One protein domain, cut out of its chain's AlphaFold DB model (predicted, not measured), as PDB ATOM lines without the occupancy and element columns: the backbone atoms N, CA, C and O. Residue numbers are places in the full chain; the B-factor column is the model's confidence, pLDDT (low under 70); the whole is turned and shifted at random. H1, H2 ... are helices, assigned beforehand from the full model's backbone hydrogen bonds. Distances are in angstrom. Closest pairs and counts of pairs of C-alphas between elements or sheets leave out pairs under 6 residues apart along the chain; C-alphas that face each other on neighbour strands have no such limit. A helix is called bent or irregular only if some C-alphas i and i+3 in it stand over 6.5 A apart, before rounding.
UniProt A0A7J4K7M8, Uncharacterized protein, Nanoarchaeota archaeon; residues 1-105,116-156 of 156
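Overview. This is residues 1 to 105 and 116 to 156 of the 156 residues of an uncharacterized protein of Nanoarchaeota archaeon (UniProt A0A7J4K7M8). Four long helical parts, H2, H3, H5 and H6a, stand in an up-and-down bundle, each running against the one before it in the chain. At one end of the bundle the last helix turns sharply into a second arm, H6b, followed by a tail of residues 145 to 156, and the short helices H4 and H1 lie beyond that same end. The printed part has 146 residues with six named helices, H1 to H6 in order, and no named strand; the class is all helix. The whole is only just compact, close to loose, with a radius of gyration of the C-alphas of 17.1 A, and its outline is flat, 56 by 50 by 20 A.

Along the chain. H1 covers residues 2 to 7, beginning at C-alpha 2 (54.313, 23.168, 50.187). H2, residues 14 to 34, is 29.8 A long, and H3, residues 41 to 61, is 30.6 A long. H4 covers residues 63 to 69. H5, residues 83 to 104, is 31.7 A long and begins at C-alpha 83 (58.774, 22.969, 36.011). H6, residues 119 to 144, was assigned as one helix by its hydrogen bonds but is bent, with C-alphas 132 and 135 7.6 A apart. Its arms are H6a, residues 119 to 132, 20.4 A long, and H6b, residues 135 to 144, 15.7 A long, ending at C-alpha 144 (32.516, 22.982, 29.690). H6b is irregular, with C-alphas 136 and 139 7.0 A apart.

Arrangement. H2 and H3 form a helical hairpin at a shallow tilt of 31 degrees; their closest C-alphas, of Gly 24 and Val 50, are 4.3 A apart. H3 touches H5, opposite ways at a shallow tilt of 10 degrees, closest at the C-alphas of Val 60 and Arg 87, 5.3 A. H5 touches H6a, opposite ways at 30 degrees, closest at the C-alphas of Gly 91 and Ser 128, 4.9 A. H2 and H6a are close but not clearly touching, with the C-alphas of Leu 23 and Val 127 7.5 A apart. H6a and H6b are about perpendicular, at 85 degrees. H1 touches H4, closest at the C-alphas of Val 6 and Tyr 65, 7.0 A, and is apart from H2. Every O i to N i+4 pair is within hydrogen-bond range in H2, H3, H4 and H5, against 1 of 2 in H1, 8 of 10 in H6a and 2 of 6 in H6b, where 3 of 7 O i to N i+3 pairs are within range.

Size, cuts and confidence. The two C-alphas farthest apart, of Met 1 and Arg 38, are 56.8 A apart. Residues 106 to 115 are not printed, and C-alphas 105 and 116 are 14.5 A apart across the cut. The link from H4 to H5 is long, with 13 residues. The mean pLDDT of the printed part is 84.1; residues 1 to 9, 35 to 39, 102 to 105, 116 to 120 and 156 are under 70.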
ATOM      1  N   MET A   1      54.953  22.428  54.519       45.19
ATOM      2  CA  MET A   1      53.598  22.696  53.995       45.19
ATOM      3  C   MET A   1      53.540  22.575  52.472       45.19
ATOM      4  O   MET A   1      52.813  21.712  52.022       45.19
ATOM      5  N   VAL A   2      54.353  23.289  51.672       52.12
ATOM      6  CA  VAL A   2      54.313  23.168  50.187       52.12
ATOM      7  C   VAL A   2      54.734  21.782  49.656       52.12
ATOM      8  O   VAL A   2      54.131  21.277  48.721       52.12
ATOM      9  N   ALA A   3      55.737  21.130  50.258       46.72
ATOM     10  CA  ALA A   3      56.184  19.801  49.812       46.72
ATOM     11  C   ALA A   3      55.172  18.673  50.115       46.72
ATOM     12  O   ALA A   3      55.110  17.688  49.388       46.72
ATOM     13  N   GLU A   4      54.361  18.828  51.166       40.66
ATOM     14  CA  GLU A   4      53.338  17.849  51.562       40.66
ATOM     15  C   GLU A   4      52.101  17.913  50.654       40.66
ATOM     16  O   GLU A   4      51.571  16.869  50.283       40.66
ATOM     17  N   GLU A   5      51.692  19.112  50.219       48.28
ATOM     18  CA  GLU A   5      50.568  19.282  49.284       48.28
ATOM     19  C   GLU A   5      50.835  18.665  47.908       48.28
ATOM     20  O   GLU A   5      49.912  18.151  47.279       48.28
ATOM     21  N   VAL A   6      52.086  18.671  47.434       48.62
ATOM     22  CA  VAL A   6      52.412  18.081  46.128       48.62
ATOM     23  C   VAL A   6      52.662  16.570  46.215       48.62
ATOM     24  O   VAL A   6      52.296  15.856  45.288       48.62
ATOM     25  N   LEU A   7      53.143  16.040  47.350       45.06
ATOM     26  CA  LEU A   7      53.160  14.586  47.597       45.06
ATOM     27  C   LEU A   7      51.749  13.973  47.613       45.06
ATOM     28  O   LEU A   7      51.590  12.777  47.371       45.06
ATOM     29  N   GLN A   8      50.720  14.786  47.865       51.69
ATOM     30  CA  GLN A   8      49.315  14.386  47.795       51.69
ATOM     31  C   GLN A   8      48.743  14.429  46.364       51.69
ATOM     32  O   GLN A   8      47.686  13.848  46.106       51.69
ATOM     33  N   GLN A   9      49.440  15.064  45.415       61.81
ATOM     34  CA  GLN A   9      49.081  15.068  43.997       61.81
ATOM     35  C   GLN A   9      49.628  13.799  43.339       61.81
ATOM     36  O   GLN A   9      50.727  13.765  42.787       61.81
ATOM     37  N   GLY A  10      48.849  12.720  43.421       75.56
ATOM     38  CA  GLY A  10      49.082  11.531  42.605       75.56
ATOM     39  C   GLY A  10      49.050  11.851  41.104       75.56
ATOM     40  O   GLY A  10      48.673  12.946  40.691       75.56
ATOM     41  N   LEU A  11      49.421  10.873  40.274       89.62
ATOM     42  CA  LEU A  11      49.401  11.039  38.820       89.62
ATOM     43  C   LEU A  11      48.019  11.479  38.313       89.62
ATOM     44  O   LEU A  11      47.005  10.822  38.560       89.62
ATOM     45  N   ILE A  12      48.000  12.568  37.549       91.00
ATOM     46  CA  ILE A  12      46.798  13.181  36.997       91.00
ATOM     47  C   ILE A  12      46.676  12.800  35.518       91.00
ATOM     48  O   ILE A  12      47.493  13.200  34.686       91.00
ATOM     49  N   PHE A  13      45.636  12.036  35.183       94.38
ATOM     50  CA  PHE A  13      45.416  11.519  33.824       94.38
ATOM     51  C   PHE A  13      44.310  12.248  33.059       94.38
ATOM     52  O   PHE A  13      44.438  12.451  31.854       94.38
ATOM     53  N   ILE A  14      43.241  12.659  33.746       95.00
ATOM     54  CA  ILE A  14      42.032  13.232  33.131       95.00
ATOM     55  C   ILE A  14      42.346  14.424  32.207       95.00
ATOM     56  O   ILE A  14      42.053  14.319  31.020       95.00
ATOM     57  N   PRO A  15      42.999  15.513  32.663       94.62
ATOM     58  CA  PRO A  15      43.396  16.620  31.793       94.62
ATOM     59  C   PRO A  15      44.213  16.186  30.575       94.62
ATOM     60  O   PRO A  15      43.994  16.698  29.479       94.62
ATOM     61  N   ALA A  16      45.137  15.235  30.745       96.25
ATOM     62  CA  ALA A  16      45.999  14.779  29.662       96.25
ATOM     63  C   ALA A  16      45.218  14.026  28.579       96.25
ATOM     64  O   ALA A  16      45.421  14.273  27.390       96.25
ATOM     65  N   VAL A  17      44.300  13.148  28.981       96.19
ATOM     66  CA  VAL A  17      43.436  12.411  28.053       96.19
ATOM     67  C   VAL A  17      42.417  13.353  27.414       96.19
ATOM     68  O   VAL A  17      42.322  13.391  26.191       96.19
ATOM     69  N   SER A  18      41.705  14.159  28.205       96.06
ATOM     70  CA  SER A  18      40.669  15.073  27.713       96.06
ATOM     71  C   SER A  18      41.235  16.088  26.720       96.06
ATOM     72  O   SER A  18      40.740  16.193  25.597       96.06
ATOM     73  N   LEU A  19      42.312  16.800  27.074       96.06
ATOM     74  CA  LEU A  19      42.939  17.748  26.149       96.06
ATOM     75  C   LEU A  19      43.645  17.050  24.993       96.06
ATOM     76  O   LEU A  19      43.637  17.581  23.887       96.06
ATOM     77  N   GLY A  20      44.225  15.871  25.213       95.12
ATOM     78  CA  GLY A  20      44.878  15.120  24.147       95.12
ATOM     79  C   GLY A  20      43.892  14.655  23.080       95.12
ATOM     80  O   GLY A  20      44.210  14.712  21.898       95.12
ATOM     81  N   LEU A  21      42.668  14.292  23.471       94.12
ATOM     82  CA  LEU A  21      41.580  14.013  22.537       94.12
ATOM     83  C   LEU A  21      41.097  15.283  21.830       94.12
ATOM     84  O   LEU A  21      40.948  15.266  20.615       94.12
ATOM     85  N   ILE A  22      40.888  16.391  22.549       94.25
ATOM     86  CA  ILE A  22      40.410  17.653  21.953       94.25
ATOM     87  C   ILE A  22      41.416  18.197  20.934       94.25
ATOM     88  O   ILE A  22      41.070  18.440  19.777       94.25
ATOM     89  N   LEU A  23      42.673  18.362  21.348       93.62
ATOM     90  CA  LEU A  23      43.737  18.845  20.474       93.62
ATOM     91  C   LEU A  23      44.076  17.811  19.392       93.62
ATOM     92  O   LEU A  23      44.381  18.180  18.264       93.62
ATOM     93  N   GLY A  24      43.968  16.517  19.700       90.31
ATOM     94  CA  GLY A  24      44.165  15.423  18.748       90.31
ATOM     95  C   GLY A  24      43.133  15.396  17.634       90.31
ATOM     96  O   GLY A  24      43.492  15.224  16.474       90.31
ATOM     97  N   LEU A  25      41.862  15.628  17.958       90.44
ATOM     98  CA  LEU A  25      40.803  15.781  16.963       90.44
ATOM     99  C   LEU A  25      41.018  17.031  16.110       90.44
ATOM    100  O   LEU A  25      40.841  16.971  14.895       90.44
ATOM    101  N   TYR A  26      41.439  18.139  16.722       90.06
ATOM    102  CA  TYR A  26      41.814  19.344  15.984       90.06
ATOM    103  C   TYR A  26      42.948  19.064  14.981       90.06
ATOM    104  O   TYR A  26      42.808  19.371  13.797       90.06
ATOM    105  N   GLU A  27      44.019  18.394  15.413       86.56
ATOM    106  CA  GLU A  27      45.132  17.997  14.543       86.56
ATOM    107  C   GLU A  27      44.698  17.029  13.442       86.56
ATOM    108  O   GLU A  27      45.096  17.180  12.289       86.56
ATOM    109  N   LEU A  28      43.841  16.057  13.762       86.56
ATOM    110  CA  LEU A  28      43.294  15.121  12.784       86.56
ATOM    111  C   LEU A  28      42.544  15.863  11.668       86.56
ATOM    112  O   LEU A  28      42.716  15.524  10.499       86.56
ATOM    113  N   ILE A  29      41.754  16.889  12.007       85.12
ATOM    114  CA  ILE A  29      41.040  17.726  11.029       85.12
ATOM    115  C   ILE A  29      42.028  18.505  10.147       85.12
ATOM    116  O   ILE A  29      41.832  18.582   8.932       85.12
ATOM    117  N   LEU A  30      43.099  19.056  10.725       82.12
ATOM    118  CA  LEU A  30      44.127  19.773   9.963       82.12
ATOM    119  C   LEU A  30      44.900  18.849   9.016       82.12
ATOM    120  O   LEU A  30      45.029  19.162   7.834       82.12
ATOM    121  N   ILE A  31      45.351  17.688   9.495       79.44
ATOM    122  CA  ILE A  31      46.055  16.683   8.683       79.44
ATOM    123  C   ILE A  31      45.150  16.186   7.553       79.44
ATOM    124  O   ILE A  31      45.586  16.045   6.411       79.44
ATOM    125  N   HIS A  32      43.873  15.957   7.850       79.75
ATOM    126  CA  HIS A  32      42.889  15.541   6.861       79.75
ATOM    127  C   HIS A  32      42.736  16.556   5.718       79.75
ATOM    128  O   HIS A  32      42.680  16.166   4.547       79.75
ATOM    129  N   ARG A  33      42.726  17.855   6.047       76.62
ATOM    130  CA  ARG A  33      42.715  18.950   5.070       76.62
ATOM    131  C   ARG A  33      44.014  18.992   4.259       76.62
ATOM    132  O   ARG A  33      43.959  19.118   3.037       76.62
ATOM    133  N   ASP A  34      45.162  18.865   4.915       70.00
ATOM    134  CA  ASP A  34      46.479  18.993   4.283       70.00
ATOM    135  C   ASP A  34      46.813  17.801   3.353       70.00
ATOM    136  O   ASP A  34      47.458  17.981   2.317       70.00
ATOM    137  N   GLU A  35      46.329  16.589   3.650       69.38
ATOM    138  CA  GLU A  35      46.532  15.388   2.815       69.38
ATOM    139  C   GLU A  35      45.512  15.248   1.655       69.38
ATOM    140  O   GLU A  35      45.515  14.244   0.933       69.38
ATOM    141  N   ASN A  36      44.664  16.263   1.414       67.44
ATOM    142  CA  ASN A  36      43.705  16.329   0.296       67.44
ATOM    143  C   ASN A  36      42.869  15.043   0.106       67.44
ATOM    144  O   ASN A  36      42.568  14.652  -1.024       67.44
ATOM    145  N   PHE A  37      42.488  14.373   1.199       60.88
ATOM    146  CA  PHE A  37      41.631  13.175   1.191       60.88
ATOM    147  C   PHE A  37      42.178  11.968   0.395       60.88
ATOM    148  O   PHE A  37      41.425  11.048   0.062       60.88
ATOM    149  N   ARG A  38      43.477  11.923   0.059       61.91
ATOM    150  CA  ARG A  38      44.024  10.836  -0.772       61.91
ATOM    151  C   ARG A  38      44.356   9.603   0.079       61.91
ATOM    152  O   ARG A  38      45.484   9.417   0.516       61.91
ATOM    153  N   GLY A  39      43.368   8.724   0.255       69.75
ATOM    154  CA  GLY A  39      43.521   7.409   0.895       69.75
ATOM    155  C   GLY A  39      43.239   7.407   2.403       69.75
ATOM    156  O   GLY A  39      42.661   8.347   2.931       69.75
ATOM    157  N   SER A  40      43.614   6.327   3.097       75.81
ATOM    158  CA  SER A  40      43.411   6.144   4.550       75.81
ATOM    159  C   SER A  40      44.628   6.523   5.405       75.81
ATOM    160  O   SER A  40      44.587   6.414   6.628       75.81
ATOM    161  N   HIS A  41      45.714   6.969   4.774       74.50
ATOM    162  CA  HIS A  41      46.984   7.252   5.438       74.50
ATOM    163  C   HIS A  41      46.888   8.400   6.464       74.50
ATOM    164  O   HIS A  41      47.427   8.277   7.566       74.50
ATOM    165  N   TRP A  42      46.108   9.446   6.161       78.69
ATOM    166  CA  TRP A  42      45.849  10.579   7.061       78.69
ATOM    167  C   TRP A  42      45.287  10.149   8.421       78.69
ATOM    168  O   TRP A  42      45.593  10.762   9.440       78.69
ATOM    169  N   LEU A  43      44.491   9.072   8.457       83.25
ATOM    170  CA  LEU A  43      43.907   8.561   9.693       83.25
ATOM    171  C   LEU A  43      44.985   7.935  10.581       83.25
ATOM    172  O   LEU A  43      45.017   8.188  11.781       83.25
ATOM    173  N   GLY A  44      45.900   7.157   9.995       82.94
ATOM    174  CA  GLY A  44      47.046   6.609  10.722       82.94
ATOM    175  C   GLY A  44      47.956   7.714  11.264       82.94
ATOM    176  O   GLY A  44      48.373   7.660  12.420       82.94
ATOM    177  N   HIS A  45      48.196   8.748  10.458       79.06
ATOM    178  CA  HIS A  45      48.984   9.915  10.847       79.06
ATOM    179  C   HIS A  45      48.326  10.690  12.002       79.06
ATOM    180  O   HIS A  45      48.985  10.989  12.999       79.06
ATOM    181  N   GLY A  46      47.019  10.941  11.920       81.88
ATOM    182  CA  GLY A  46      46.291  11.647  12.970       81.88
ATOM    183  C   GLY A  46      46.092  10.832  14.254       81.88
ATOM    184  O   GLY A  46      46.148  11.381  15.347       81.88
ATOM    185  N   ILE A  47      45.937   9.506  14.180       88.56
ATOM    186  CA  ILE A  47      45.932   8.665  15.393       88.56
ATOM    187  C   ILE A  47      47.296   8.733  16.086       88.56
ATOM    188  O   ILE A  47      47.375   8.851  17.309       88.56
ATOM    189  N   HIS A  48      48.380   8.683  15.310       86.31
ATOM    190  CA  HIS A  48      49.729   8.793  15.846       86.31
ATOM    191  C   HIS A  48      49.930  10.132  16.570       86.31
ATOM    192  O   HIS A  48      50.415  10.140  17.702       86.31
ATOM    193  N   SER A  49      49.492  11.249  15.979       85.75
ATOM    194  CA  SER A  49      49.596  12.566  16.616       85.75
ATOM    195  C   SER A  49      48.798  12.668  17.915       85.75
ATOM    196  O   SER A  49      49.327  13.176  18.906       85.75
ATOM    197  N   VAL A  50      47.578  12.120  17.959       91.81
ATOM    198  CA  VAL A  50      46.756  12.058  19.182       91.81
ATOM    199  C   VAL A  50      47.513  11.343  20.306       91.81
ATOM    200  O   VAL A  50      47.579  11.851  21.425       91.81
ATOM    201  N   VAL A  51      48.141  10.196  20.020       93.50
ATOM    202  CA  VAL A  51      48.895   9.426  21.025       93.50
ATOM    203  C   VAL A  51      50.091  10.217  21.556       93.50
ATOM    204  O   VAL A  51      50.251  10.329  22.773       93.50
ATOM    205  N   PHE A  52      50.914  10.803  20.680       93.06
ATOM    206  CA  PHE A  52      52.061  11.612  21.116       93.06
ATOM    207  C   PHE A  52      51.640  12.817  21.948       93.06
ATOM    208  O   PHE A  52      52.318  13.170  22.913       93.06
ATOM    209  N   MET A  53      50.509  13.420  21.607       94.00
ATOM    210  CA  MET A  53      49.975  14.567  22.318       94.00
ATOM    211  C   MET A  53      49.430  14.204  23.697       94.00
ATOM    212  O   MET A  53      49.753  14.902  24.656       94.00
ATOM    213  N   ILE A  54      48.699  13.092  23.839       96.81
ATOM    214  CA  ILE A  54      48.277  12.578  25.155       96.81
ATOM    215  C   ILE A  54      49.504  12.305  26.034       96.81
ATOM    216  O   ILE A  54      49.533  12.713  27.194       96.81
ATOM    217  N   VAL A  55      50.541  11.665  25.484       96.88
ATOM    218  CA  VAL A  55      51.784  11.380  26.218       96.88
ATOM    219  C   VAL A  55      52.485  12.672  26.642       96.88
ATOM    220  O   VAL A  55      52.883  12.804  27.798       96.88
ATOM    221  N   ALA A  56      52.617  13.648  25.745       97.19
ATOM    222  CA  ALA A  56      53.238  14.930  26.068       97.19
ATOM    223  C   ALA A  56      52.452  15.692  27.145       97.19
ATOM    224  O   ALA A  56      53.046  16.160  28.116       97.19
ATOM    225  N   LEU A  57      51.123  15.761  27.025       97.69
ATOM    226  CA  LEU A  57      50.256  16.380  28.029       97.69
ATOM    227  C   LEU A  57      50.358  15.667  29.377       97.69
ATOM    228  O   LEU A  57      50.423  16.333  30.405       97.69
ATOM    229  N   PHE A  58      50.443  14.336  29.389       97.69
ATOM    230  CA  PHE A  58      50.658  13.577  30.617       97.69
ATOM    231  C   PHE A  58      51.938  14.029  31.327       97.69
ATOM    232  O   PHE A  58      51.894  14.331  32.519       97.69
ATOM    233  N   PHE A  59      53.053  14.179  30.610       97.19
ATOM    234  CA  PHE A  59      54.279  14.713  31.208       97.19
ATOM    235  C   PHE A  59      54.149  16.177  31.645       97.19
ATOM    236  O   PHE A  59      54.665  16.538  32.702       97.19
ATOM    237  N   VAL A  60      53.441  17.016  30.885       97.56
ATOM    238  CA  VAL A  60      53.233  18.431  31.237       97.56
ATOM    239  C   VAL A  60      52.419  18.585  32.526       97.56
ATOM    240  O   VAL A  60      52.841  19.318  33.422       97.56
ATOM    241  N   PHE A  61      51.294  17.879  32.657       96.12
ATOM    242  CA  PHE A  61      50.445  17.937  33.854       96.12
ATOM    243  C   PHE A  61      51.092  17.293  35.081       96.12
ATOM    244  O   PHE A  61      50.792  17.692  36.198       96.12
ATOM    245  N   ASN A  62      52.004  16.340  34.882       95.69
ATOM    246  CA  ASN A  62      52.677  15.622  35.966       95.69
ATOM    247  C   ASN A  62      54.132  16.068  36.168       95.69
ATOM    248  O   ASN A  62      54.907  15.372  36.819       95.69
ATOM    249  N   THR A  63      54.537  17.215  35.610       94.69
ATOM    250  CA  THR A  63      55.930  17.682  35.702       94.69
ATOM    251  C   THR A  63      56.376  17.842  37.155       94.69
ATOM    252  O   THR A  63      57.448  17.364  37.514       94.69
ATOM    253  N   ASP A  64      55.549  18.458  38.001       91.62
ATOM    254  CA  ASP A  64      55.874  18.687  39.411       91.62
ATOM    255  C   ASP A  64      56.028  17.365  40.178       91.62
ATOM    256  O   ASP A  64      57.010  17.176  40.896       91.62
ATOM    257  N   TYR A  65      55.134  16.404  39.920       91.25
ATOM    258  CA  TYR A  65      55.238  15.040  40.439       91.25
ATOM    259  C   TYR A  65      56.564  14.375  40.031       91.25
ATOM    260  O   TYR A  65      57.293  13.847  40.875       91.25
ATOM    261  N   PHE A  66      56.938  14.437  38.748       91.94
ATOM    262  CA  PHE A  66      58.185  13.834  38.274       91.94
ATOM    263  C   PHE A  66      59.422  14.492  38.881       91.94
ATOM    264  O   PHE A  66      60.366  13.789  39.246       91.94
ATOM    265  N   LEU A  67      59.432  15.817  39.025       91.50
ATOM    266  CA  LEU A  67      60.548  16.535  39.642       91.50
ATOM    267  C   LEU A  67      60.762  16.148  41.102       91.50
ATOM    268  O   LEU A  67      61.907  16.125  41.559       91.50
ATOM    269  N   GLN A  68      59.690  15.806  41.809       89.19
ATOM    270  CA  GLN A  68      59.752  15.369  43.198       89.19
ATOM    271  C   GLN A  68      60.209  13.925  43.329       89.19
ATOM    272  O   GLN A  68      61.188  13.664  44.021       89.19
ATOM    273  N   VAL A  69      59.580  12.994  42.606       89.75
ATOM    274  CA  VAL A  69      59.940  11.565  42.668       89.75
ATOM    275  C   VAL A  69      61.387  11.323  42.235       89.75
ATOM    276  O   VAL A  69      62.060  10.438  42.757       89.75
ATOM    277  N   THR A  70      61.898  12.122  41.299       90.12
ATOM    278  CA  THR A  70      63.295  12.030  40.846       90.12
ATOM    279  C   THR A  70      64.283  12.811  41.718       90.12
ATOM    280  O   THR A  70      65.493  12.731  41.490       90.12
ATOM    281  N   GLY A  71      63.800  13.604  42.682       87.88
ATOM    282  CA  GLY A  71      64.612  14.526  43.483       87.88
ATOM    283  C   GLY A  71      65.283  15.636  42.661       87.88
ATOM    284  O   GLY A  71      66.198  16.300  43.142       87.88
ATOM    285  N   LEU A  72      64.884  15.831  41.400       88.00
ATOM    286  CA  LEU A  72      65.476  16.829  40.507       88.00
ATOM    287  C   LEU A  72      65.037  18.255  40.850       88.00
ATOM    288  O   LEU A  72      65.792  19.194  40.587       88.00
ATOM    289  N   GLY A  73      63.867  18.427  41.471       85.31
ATOM    290  CA  GLY A  73      63.389  19.731  41.940       85.31
ATOM    291  C   GLY A  73      64.311  20.372  42.986       85.31
ATOM    292  O   GLY A  73      64.512  21.581  42.973       85.31
ATOM    293  N   GLU A  74      64.947  19.565  43.836       86.88
ATOM    294  CA  GLU A  74      65.762  20.044  44.964       86.88
ATOM    295  C   GLU A  74      67.226  20.326  44.595       86.88
ATOM    296  O   GLU A  74      67.948  20.980  45.344       86.88
ATOM    297  N   LYS A  75      67.685  19.876  43.419       85.56
ATOM    298  CA  LYS A  75      69.090  20.023  42.994       85.56
ATOM    299  C   LYS A  75      69.498  21.455  42.634       85.56
ATOM    300  O   LYS A  75      70.685  21.707  42.446       85.56
ATOM    301  N   GLY A  76      68.543  22.378  42.498       81.31
ATOM    302  CA  GLY A  76      68.809  23.789  42.196       81.31
ATOM    303  C   GLY A  76      69.370  24.048  40.791       81.31
ATOM    304  O   GLY A  76      69.971  25.093  40.553       81.31
ATOM    305  N   TRP A  77      69.206  23.114  39.850       86.44
ATOM    306  CA  TRP A  77      69.661  23.286  38.469       86.44
ATOM    307  C   TRP A  77      68.642  24.128  37.690       86.44
ATOM    308  O   TRP A  77      67.507  23.680  37.534       86.44
ATOM    309  N   PRO A  78      69.008  25.296  37.123       84.06
ATOM    310  CA  PRO A  78      68.033  26.251  36.580       84.06
ATOM    311  C   PRO A  78      67.083  25.694  35.509       84.06
ATOM    312  O   PRO A  78      65.942  26.136  35.412       84.06
ATOM    313  N   ILE A  79      67.546  24.731  34.706       86.69
ATOM    314  CA  ILE A  79      66.768  24.139  33.606       86.69
ATOM    315  C   ILE A  79      65.946  22.937  34.082       86.69
ATOM    316  O   ILE A  79      64.795  22.787  33.697       86.69
ATOM    317  N   ILE A  80      66.532  22.063  34.899       86.31
ATOM    318  CA  ILE A  80      65.902  20.785  35.260       86.31
ATOM    319  C   ILE A  80      65.015  20.939  36.496       86.31
ATOM    320  O   ILE A  80      63.975  20.308  36.575       86.31
ATOM    321  N   SER A  81      65.378  21.806  37.439       89.56
ATOM    322  CA  SER A  81      64.597  22.047  38.656       89.56
ATOM    323  C   SER A  81      63.427  23.015  38.440       89.56
ATOM    324  O   SER A  81      62.636  23.217  39.354       89.56
ATOM    325  N   ASN A  82      63.299  23.619  37.251       91.69
ATOM    326  CA  ASN A  82      62.205  24.530  36.917       91.69
ATOM    327  C   ASN A  82      61.103  23.790  36.130       91.69
ATOM    328  O   ASN A  82      61.341  23.409  34.977       91.69
ATOM    329  N   PRO A  83      59.881  23.648  36.685       91.81
ATOM    330  CA  PRO A  83      58.774  22.969  36.011       91.81
ATOM    331  C   PRO A  83      58.465  23.545  34.626       91.81
ATOM    332  O   PRO A  83      58.206  22.801  33.683       91.81
ATOM    333  N   TRP A  84      58.545  24.867  34.455       94.12
ATOM    334  CA  TRP A  84      58.280  25.507  33.167       94.12
ATOM    335  C   TRP A  84      59.324  25.166  32.115       94.12
ATOM    336  O   TRP A  84      58.968  24.902  30.969       94.12
ATOM    337  N   ALA A  85      60.598  25.123  32.496       94.56
ATOM    338  CA  ALA A  85      61.658  24.740  31.576       94.56
ATOM    339  C   ALA A  85      61.486  23.285  31.113       94.56
ATOM    340  O   ALA A  85      61.587  23.008  29.919       94.56
ATOM    341  N   VAL A  86      61.126  22.374  32.022       95.06
ATOM    342  CA  VAL A  86      60.833  20.973  31.682       95.06
ATOM    343  C   VAL A  86      59.621  20.859  30.756       95.06
ATOM    344  O   VAL A  86      59.705  20.183  29.730       95.06
ATOM    345  N   ARG A  87      58.523  21.570  31.046       96.44
ATOM    346  CA  ARG A  87      57.335  21.616  30.172       96.44
ATOM    347  C   ARG A  87      57.687  22.119  28.773       96.44
ATOM    348  O   ARG A  87      57.294  21.494  27.794       96.44
ATOM    349  N   ILE A  88      58.476  23.189  28.665       96.62
ATOM    350  CA  ILE A  88      58.952  23.721  27.377       96.62
ATOM    351  C   ILE A  88      59.784  22.673  26.632       96.62
ATOM    352  O   ILE A  88      59.563  22.470  25.441       96.62
ATOM    353  N   ILE A  89      60.694  21.968  27.310       96.12
ATOM    354  CA  ILE A  89      61.486  20.889  26.699       96.12
ATOM    355  C   ILE A  89      60.573  19.782  26.159       96.12
ATOM    356  O   ILE A  89      60.764  19.340  25.026       96.12
ATOM    357  N   ILE A  90      59.553  19.368  26.916       96.81
ATOM    358  CA  ILE A  90      58.556  18.386  26.462       96.81
ATOM    359  C   ILE A  90      57.828  18.896  25.211       96.81
ATOM    360  O   ILE A  90      57.710  18.160  24.231       96.81
ATOM    361  N   GLY A  91      57.396  20.160  25.203       95.94
ATOM    362  CA  GLY A  91      56.765  20.793  24.042       95.94
ATOM    363  C   GLY A  91      57.678  20.846  22.816       95.94
ATOM    364  O   GLY A  91      57.237  20.562  21.707       95.94
ATOM    365  N   LEU A  92      58.967  21.137  22.996       95.19
ATOM    366  CA  LEU A  92      59.953  21.111  21.913       95.19
ATOM    367  C   LEU A  92      60.145  19.696  21.356       95.19
ATOM    368  O   LEU A  92      60.181  19.518  20.139       95.19
ATOM    369  N   ILE A  93      60.225  18.685  22.227       94.94
ATOM    370  CA  ILE A  93      60.308  17.277  21.814       94.94
ATOM    371  C   ILE A  93      59.062  16.888  21.017       94.94
ATOM    372  O   ILE A  93      59.197  16.277  19.955       94.94
ATOM    373  N   LEU A  94      57.867  17.260  21.489       93.50
ATOM    374  CA  LEU A  94      56.615  17.022  20.774       93.50
ATOM    375  C   LEU A  94      56.642  17.677  19.389       93.50
ATOM    376  O   LEU A  94      56.382  16.993  18.403       93.50
ATOM    377  N   ASN A  95      57.022  18.956  19.300       91.38
ATOM    378  CA  ASN A  95      57.102  19.685  18.033       91.38
ATOM    379  C   ASN A  95      58.016  18.968  17.033       91.38
ATOM    380  O   ASN A  95      57.621  18.688  15.904       91.38
ATOM    381  N   ILE A  96      59.220  18.590  17.476       88.94
ATOM    382  CA  ILE A  96      60.193  17.873  16.644       88.94
ATOM    383  C   ILE A  96      59.637  16.517  16.206       88.94
ATOM    384  O   ILE A  96      59.792  16.150  15.045       88.94
ATOM    385  N   LYS A  97      58.992  15.760  17.102       88.00
ATOM    386  CA  LYS A  97      58.411  14.449  16.770       88.00
ATOM    387  C   LYS A  97      57.294  14.574  15.738       88.00
ATOM    388  O   LYS A  97      57.328  13.869  14.734       88.00
ATOM    389  N   MET A  98      56.363  15.496  15.954       83.81
ATOM    390  CA  MET A  98      55.246  15.769  15.047       83.81
ATOM    391  C   MET A  98      55.744  16.239  13.674       83.81
ATOM    392  O   MET A  98      55.298  15.757  12.631       83.81
ATOM    393  N   HIS A  99      56.755  17.106  13.661       81.81
ATOM    394  CA  HIS A  99      57.387  17.544  12.425       81.81
ATOM    395  C   HIS A  99      58.139  16.408  11.709       81.81
ATOM    396  O   HIS A  99      58.015  16.239  10.500       81.81
ATOM    397  N   ALA A 100      58.896  15.585  12.436       77.88
ATOM    398  CA  ALA A 100      59.661  14.491  11.843       77.88
ATOM    399  C   ALA A 100      58.757  13.445  11.177       77.88
ATOM    400  O   ALA A 100      59.065  12.989  10.077       77.88
ATOM    401  N   VAL A 101      57.627  13.093  11.802       70.00
ATOM    402  CA  VAL A 101      56.658  12.149  11.222       70.00
ATOM    403  C   VAL A 101      56.097  12.705   9.912       70.00
ATOM    404  O   VAL A 101      56.146  12.014   8.895       70.00
ATOM    405  N   SER A 102      55.699  13.980   9.882       63.78
ATOM    406  CA  SER A 102      55.215  14.621   8.649       63.78
ATOM    407  C   SER A 102      56.289  14.770   7.554       63.78
ATOM    408  O   SER A 102      55.959  14.754   6.364       63.78
ATOM    409  N   ALA A 103      57.576  14.855   7.913       62.34
ATOM    410  CA  ALA A 103      58.691  14.955   6.967       62.34
ATOM    411  C   ALA A 103      59.091  13.608   6.330       62.34
ATOM    412  O   ALA A 103      59.368  13.558   5.130       62.34
ATOM    413  N   VAL A 104      59.095  12.507   7.094       56.66
ATOM    414  CA  VAL A 104      59.495  11.165   6.610       56.66
ATOM    415  C   VAL A 104      58.559  10.649   5.511       56.66
ATOM    416  O   VAL A 104      59.002   9.992   4.568       56.66
ATOM    417  N   ILE A 105      57.280  11.015   5.559       52.53
ATOM    418  CA  ILE A 105      56.268  10.609   4.572       52.53
ATOM    419  C   ILE A 105      56.500  11.268   3.195       52.53
ATOM    420  O   ILE A 105      56.102  10.723   2.166       52.53
ATOM    421  N   GLY A 116      54.627  25.159   1.334       43.25
ATOM    422  CA  GLY A 116      54.253  24.880   2.725       43.25
ATOM    423  C   GLY A 116      55.350  24.526   3.734       43.25
ATOM    424  O   GLY A 116      55.019  24.037   4.806       43.25
ATOM    425  N   MET A 117      56.645  24.768   3.488       42.84
ATOM    426  CA  MET A 117      57.663  24.479   4.523       42.84
ATOM    427  C   MET A 117      57.490  25.357   5.781       42.84
ATOM    428  O   MET A 117      57.714  24.890   6.890       42.84
ATOM    429  N   THR A 118      57.024  26.598   5.623       47.69
ATOM    430  CA  THR A 118      56.713  27.506   6.742       47.69
ATOM    431  C   THR A 118      55.341  27.205   7.356       47.69
ATOM    432  O   THR A 118      55.211  27.185   8.575       47.69
ATOM    433  N   GLU A 119      54.340  26.884   6.530       48.38
ATOM    434  CA  GLU A 119      52.968  26.567   6.966       48.38
ATOM    435  C   GLU A 119      52.911  25.294   7.835       48.38
ATOM    436  O   GLU A 119      52.179  25.228   8.826       48.38
ATOM    437  N   HIS A 120      53.765  24.307   7.541       62.31
ATOM    438  CA  HIS A 120      53.811  23.057   8.298       62.31
ATOM    439  C   HIS A 120      54.534  23.151   9.652       62.31
ATOM    440  O   HIS A 120      54.281  22.328  10.521       62.31
ATOM    441  N   TRP A 121      55.416  24.128   9.873       70.31
ATOM    442  CA  TRP A 121      56.027  24.325  11.197       70.31
ATOM    443  C   TRP A 121      55.141  25.161  12.113       70.31
ATOM    444  O   TRP A 121      55.170  24.992  13.331       70.31
ATOM    445  N   THR A 122      54.352  26.076  11.544       77.31
ATOM    446  CA  THR A 122      53.498  26.965  12.330       77.31
ATOM    447  C   THR A 122      52.440  26.183  13.107       77.31
ATOM    448  O   THR A 122      52.306  26.418  14.304       77.31
ATOM    449  N   HIS A 123      51.746  25.215  12.494       79.44
ATOM    450  CA  HIS A 123      50.712  24.449  13.206       79.44
ATOM    451  C   HIS A 123      51.299  23.548  14.305       79.44
ATOM    452  O   HIS A 123      50.846  23.638  15.445       79.44
ATOM    453  N   THR A 124      52.362  22.776  14.028       84.88
ATOM    454  CA  THR A 124      52.998  21.924  15.053       84.88
ATOM    455  C   THR A 124      53.571  22.755  16.197       84.88
ATOM    456  O   THR A 124      53.526  22.339  17.355       84.88
ATOM    457  N   THR A 125      54.051  23.968  15.905       89.75
ATOM    458  CA  THR A 125      54.513  24.917  16.924       89.75
ATOM    459  C   THR A 125      53.356  25.457  17.757       89.75
ATOM    460  O   THR A 125      53.468  25.470  18.980       89.75
ATOM    461  N   ILE A 126      52.236  25.845  17.139       90.62
ATOM    462  CA  ILE A 126      51.030  26.290  17.857       90.62
ATOM    463  C   ILE A 126      50.533  25.189  18.794       90.62
ATOM    464  O   ILE A 126      50.318  25.446  19.974       90.62
ATOM    465  N   VAL A 127      50.414  23.955  18.304       91.31
ATOM    466  CA  VAL A 127      49.985  22.797  19.104       91.31
ATOM    467  C   VAL A 127      50.934  22.560  20.266       91.31
ATOM    468  O   VAL A 127      50.500  22.353  21.392       91.31
ATOM    469  N   SER A 128      52.239  22.653  20.020       93.69
ATOM    470  CA  SER A 128      53.241  22.475  21.071       93.69
ATOM    471  C   SER A 128      53.156  23.573  22.129       93.69
ATOM    472  O   SER A 128      53.261  23.278  23.316       93.69
ATOM    473  N   VAL A 129      52.906  24.824  21.730       95.94
ATOM    474  CA  VAL A 129      52.645  25.924  22.669       95.94
ATOM    475  C   VAL A 129      51.391  25.636  23.486       95.94
ATOM    476  O   VAL A 129      51.463  25.729  24.707       95.94
ATOM    477  N   LEU A 130      50.287  25.229  22.846       96.50
ATOM    478  CA  LEU A 130      49.049  24.847  23.532       96.50
ATOM    479  C   LEU A 130      49.309  23.738  24.559       96.50
ATOM    480  O   LEU A 130      48.926  23.879  25.714       96.50
ATOM    481  N   VAL A 131      50.057  22.697  24.197       97.06
ATOM    482  CA  VAL A 131      50.435  21.624  25.127       97.06
ATOM    483  C   VAL A 131      51.240  22.155  26.317       97.06
ATOM    484  O   VAL A 131      50.927  21.803  27.449       97.06
ATOM    485  N   VAL A 132      52.229  23.030  26.104       97.81
ATOM    486  CA  VAL A 132      53.044  23.611  27.192       97.81
ATOM    487  C   VAL A 132      52.202  24.450  28.151       97.81
ATOM    488  O   VAL A 132      52.398  24.381  29.366       97.81
ATOM    489  N   VAL A 133      51.272  25.247  27.619       97.44
ATOM    490  CA  VAL A 133      50.425  26.146  28.418       97.44
ATOM    491  C   VAL A 133      49.125  25.489  28.891       97.44
ATOM    492  O   VAL A 133      48.336  26.137  29.574       97.44
ATOM    493  N   ALA A 134      48.925  24.197  28.611       97.12
ATOM    494  CA  ALA A 134      47.736  23.437  28.991       97.12
ATOM    495  C   ALA A 134      47.344  23.543  30.471       97.12
ATOM    496  O   ALA A 134      46.157  23.743  30.740       97.12
ATOM    497  N   PRO A 135      48.280  23.513  31.442       95.88
ATOM    498  CA  PRO A 135      47.926  23.691  32.848       95.88
ATOM    499  C   PRO A 135      47.281  25.048  33.163       95.88
ATOM    500  O   PRO A 135      46.537  25.148  34.132       95.88
ATOM    501  N   LEU A 136      47.542  26.085  32.357       95.69
ATOM    502  CA  LEU A 136      46.995  27.428  32.575       95.69
ATOM    503  C   LEU A 136      45.543  27.535  32.125       95.69
ATOM    504  O   LEU A 136      44.742  28.179  32.797       95.69
ATOM    505  N   TYR A 137      45.203  26.926  30.988       95.38
ATOM    506  CA  TYR A 137      43.853  27.022  30.437       95.38
ATOM    507  C   TYR A 137      42.962  25.830  30.797       95.38
ATOM    508  O   TYR A 137      41.749  25.924  30.629       95.38
ATOM    509  N   TRP A 138      43.507  24.718  31.304       95.00
ATOM    510  CA  TRP A 138      42.702  23.570  31.735       95.00
ATOM    511  C   TRP A 138      41.570  23.940  32.709       95.00
ATOM    512  O   TRP A 138      40.438  23.538  32.439       95.00
ATOM    513  N   PRO A 139      41.798  24.761  33.759       94.12
ATOM    514  CA  PRO A 139      40.727  25.184  34.667       94.12
ATOM    515  C   PRO A 139      39.593  25.957  33.978       94.12
ATOM    516  O   PRO A 139      38.488  26.016  34.503       94.12
ATOM    517  N   LEU A 140      39.860  26.551  32.810       93.81
ATOM    518  CA  LEU A 140      38.861  27.264  32.014       93.81
ATOM    519  C   LEU A 140      38.075  26.311  31.110       93.81
ATOM    520  O   LEU A 140      36.901  26.536  30.859       93.81
ATOM    521  N   ILE A 141      38.720  25.262  30.594       92.31
ATOM    522  CA  ILE A 141      38.079  24.302  29.683       92.31
ATOM    523  C   ILE A 141      37.230  23.300  30.458       92.31
ATOM    524  O   ILE A 141      36.146  22.937  30.005       92.31
ATOM    525  N   VAL A 142      37.700  22.868  31.630       93.12
ATOM    526  CA  VAL A 142      37.074  21.798  32.412       93.12
ATOM    527  C   VAL A 142      35.611  22.093  32.763       93.12
ATOM    528  O   VAL A 142      34.795  21.181  32.788       93.12
ATOM    529  N   THR A 143      35.232  23.362  32.922       93.50
ATOM    530  CA  THR A 143      33.849  23.776  33.217       93.50
ATOM    531  C   THR A 143      32.856  23.493  32.091       93.50
ATOM    532  O   THR A 143      31.655  23.493  32.331       93.50
ATOM    533  N   PHE A 144      33.340  23.277  30.866       93.69
ATOM    534  CA  PHE A 144      32.516  22.982  29.690       93.69
ATOM    535  C   PHE A 144      32.511  21.497  29.321       93.69
ATOM    536  O   PHE A 144      31.869  21.105  28.348       93.69
ATOM    537  N   LEU A 145      33.261  20.675  30.056       93.00
ATOM    538  CA  LEU A 145      33.373  19.251  29.791       93.00
ATOM    539  C   LEU A 145      32.304  18.461  30.557       93.00
ATOM    540  O   LEU A 145      31.819  18.915  31.591       93.00
ATOM    541  N   PRO A 146      31.929  17.267  30.074       93.12
ATOM    542  CA  PRO A 146      31.132  16.336  30.862       93.12
ATOM    543  C   PRO A 146      31.943  15.782  32.046       93.12
ATOM    544  O   PRO A 146      33.175  15.767  32.019       93.12
ATOM    545  N   GLU A 147      31.248  15.261  33.059       92.44
ATOM    546  CA  GLU A 147      31.853  14.744  34.297       92.44
ATOM    547  C   GLU A 147      32.946  13.693  34.042       92.44
ATOM    548  O   GLU A 147      34.046  13.786  34.583       92.44
ATOM    549  N   TRP A 148      32.706  12.749  33.126       90.88
ATOM    550  CA  TRP A 148      33.688  11.713  32.775       90.88
ATOM    551  C   TRP A 148      34.989  12.275  32.176       90.88
ATOM    552  O   TRP A 148      36.022  11.607  32.209       90.88
ATOM    553  N   ALA A 149      34.952  13.494  31.633       92.50
ATOM    554  CA  ALA A 149      36.102  14.199  31.076       92.50
ATOM    555  C   ALA A 149      36.720  15.207  32.065       92.50
ATOM    556  O   ALA A 149      37.621  15.956  31.681       92.50
ATOM    557  N   GLY A 150      36.266  15.215  33.324       90.56
ATOM    558  CA  GLY A 150      36.744  16.071  34.410       90.56
ATOM    559  C   GLY A 150      35.831  17.245  34.754       90.56
ATOM    560  O   GLY A 150      36.167  17.995  35.667       90.56
ATOM    561  N   GLY A 151      34.722  17.425  34.037       91.62
ATOM    562  CA  GLY A 151      33.794  18.525  34.279       91.62
ATOM    563  C   GLY A 151      32.989  18.405  35.573       91.62
ATOM    564  O   GLY A 151      33.063  17.388  36.265       91.62
ATOM    565  N   PRO A 152      32.226  19.453  35.931       90.25
ATOM    566  CA  PRO A 152      31.415  19.441  37.140       90.25
ATOM    567  C   PRO A 152      30.339  18.352  37.064       90.25
ATOM    568  O   PRO A 152      29.768  18.103  36.000       90.25
ATOM    569  N   ALA A 153      30.041  17.737  38.209       87.75
ATOM    570  CA  ALA A 153      28.909  16.828  38.323       87.75
ATOM    571  C   ALA A 153      27.610  17.578  37.994       87.75
ATOM    572  O   ALA A 153      27.382  18.696  38.475       87.75
ATOM    573  N   ILE A 154      26.762  16.963  37.174       81.44
ATOM    574  CA  ILE A 154      25.430  17.491  36.888       81.44
ATOM    575  C   ILE A 154      24.595  17.221  38.140       81.44
ATOM    576  O   ILE A 154      24.275  16.077  38.445       81.44
ATOM    577  N   THR A 155      24.310  18.274  38.905       78.25
ATOM    578  CA  THR A 155      23.360  18.184  40.017       78.25
ATOM    579  C   THR A 155      21.957  18.316  39.429       78.25
ATOM    580  O   THR A 155      21.656  19.327  38.795       78.25
ATOM    581  N   GLU A 156      21.162  17.249  39.546       65.50
ATOM    582  CA  GLU A 156      19.740  17.221  39.165       65.50
ATOM    583  C   GLU A 156      18.870  18.038  40.130       65.50
ATOM    584  O   GLU A 156      19.153  18.022  41.354       65.50
TER     585      GLU A 156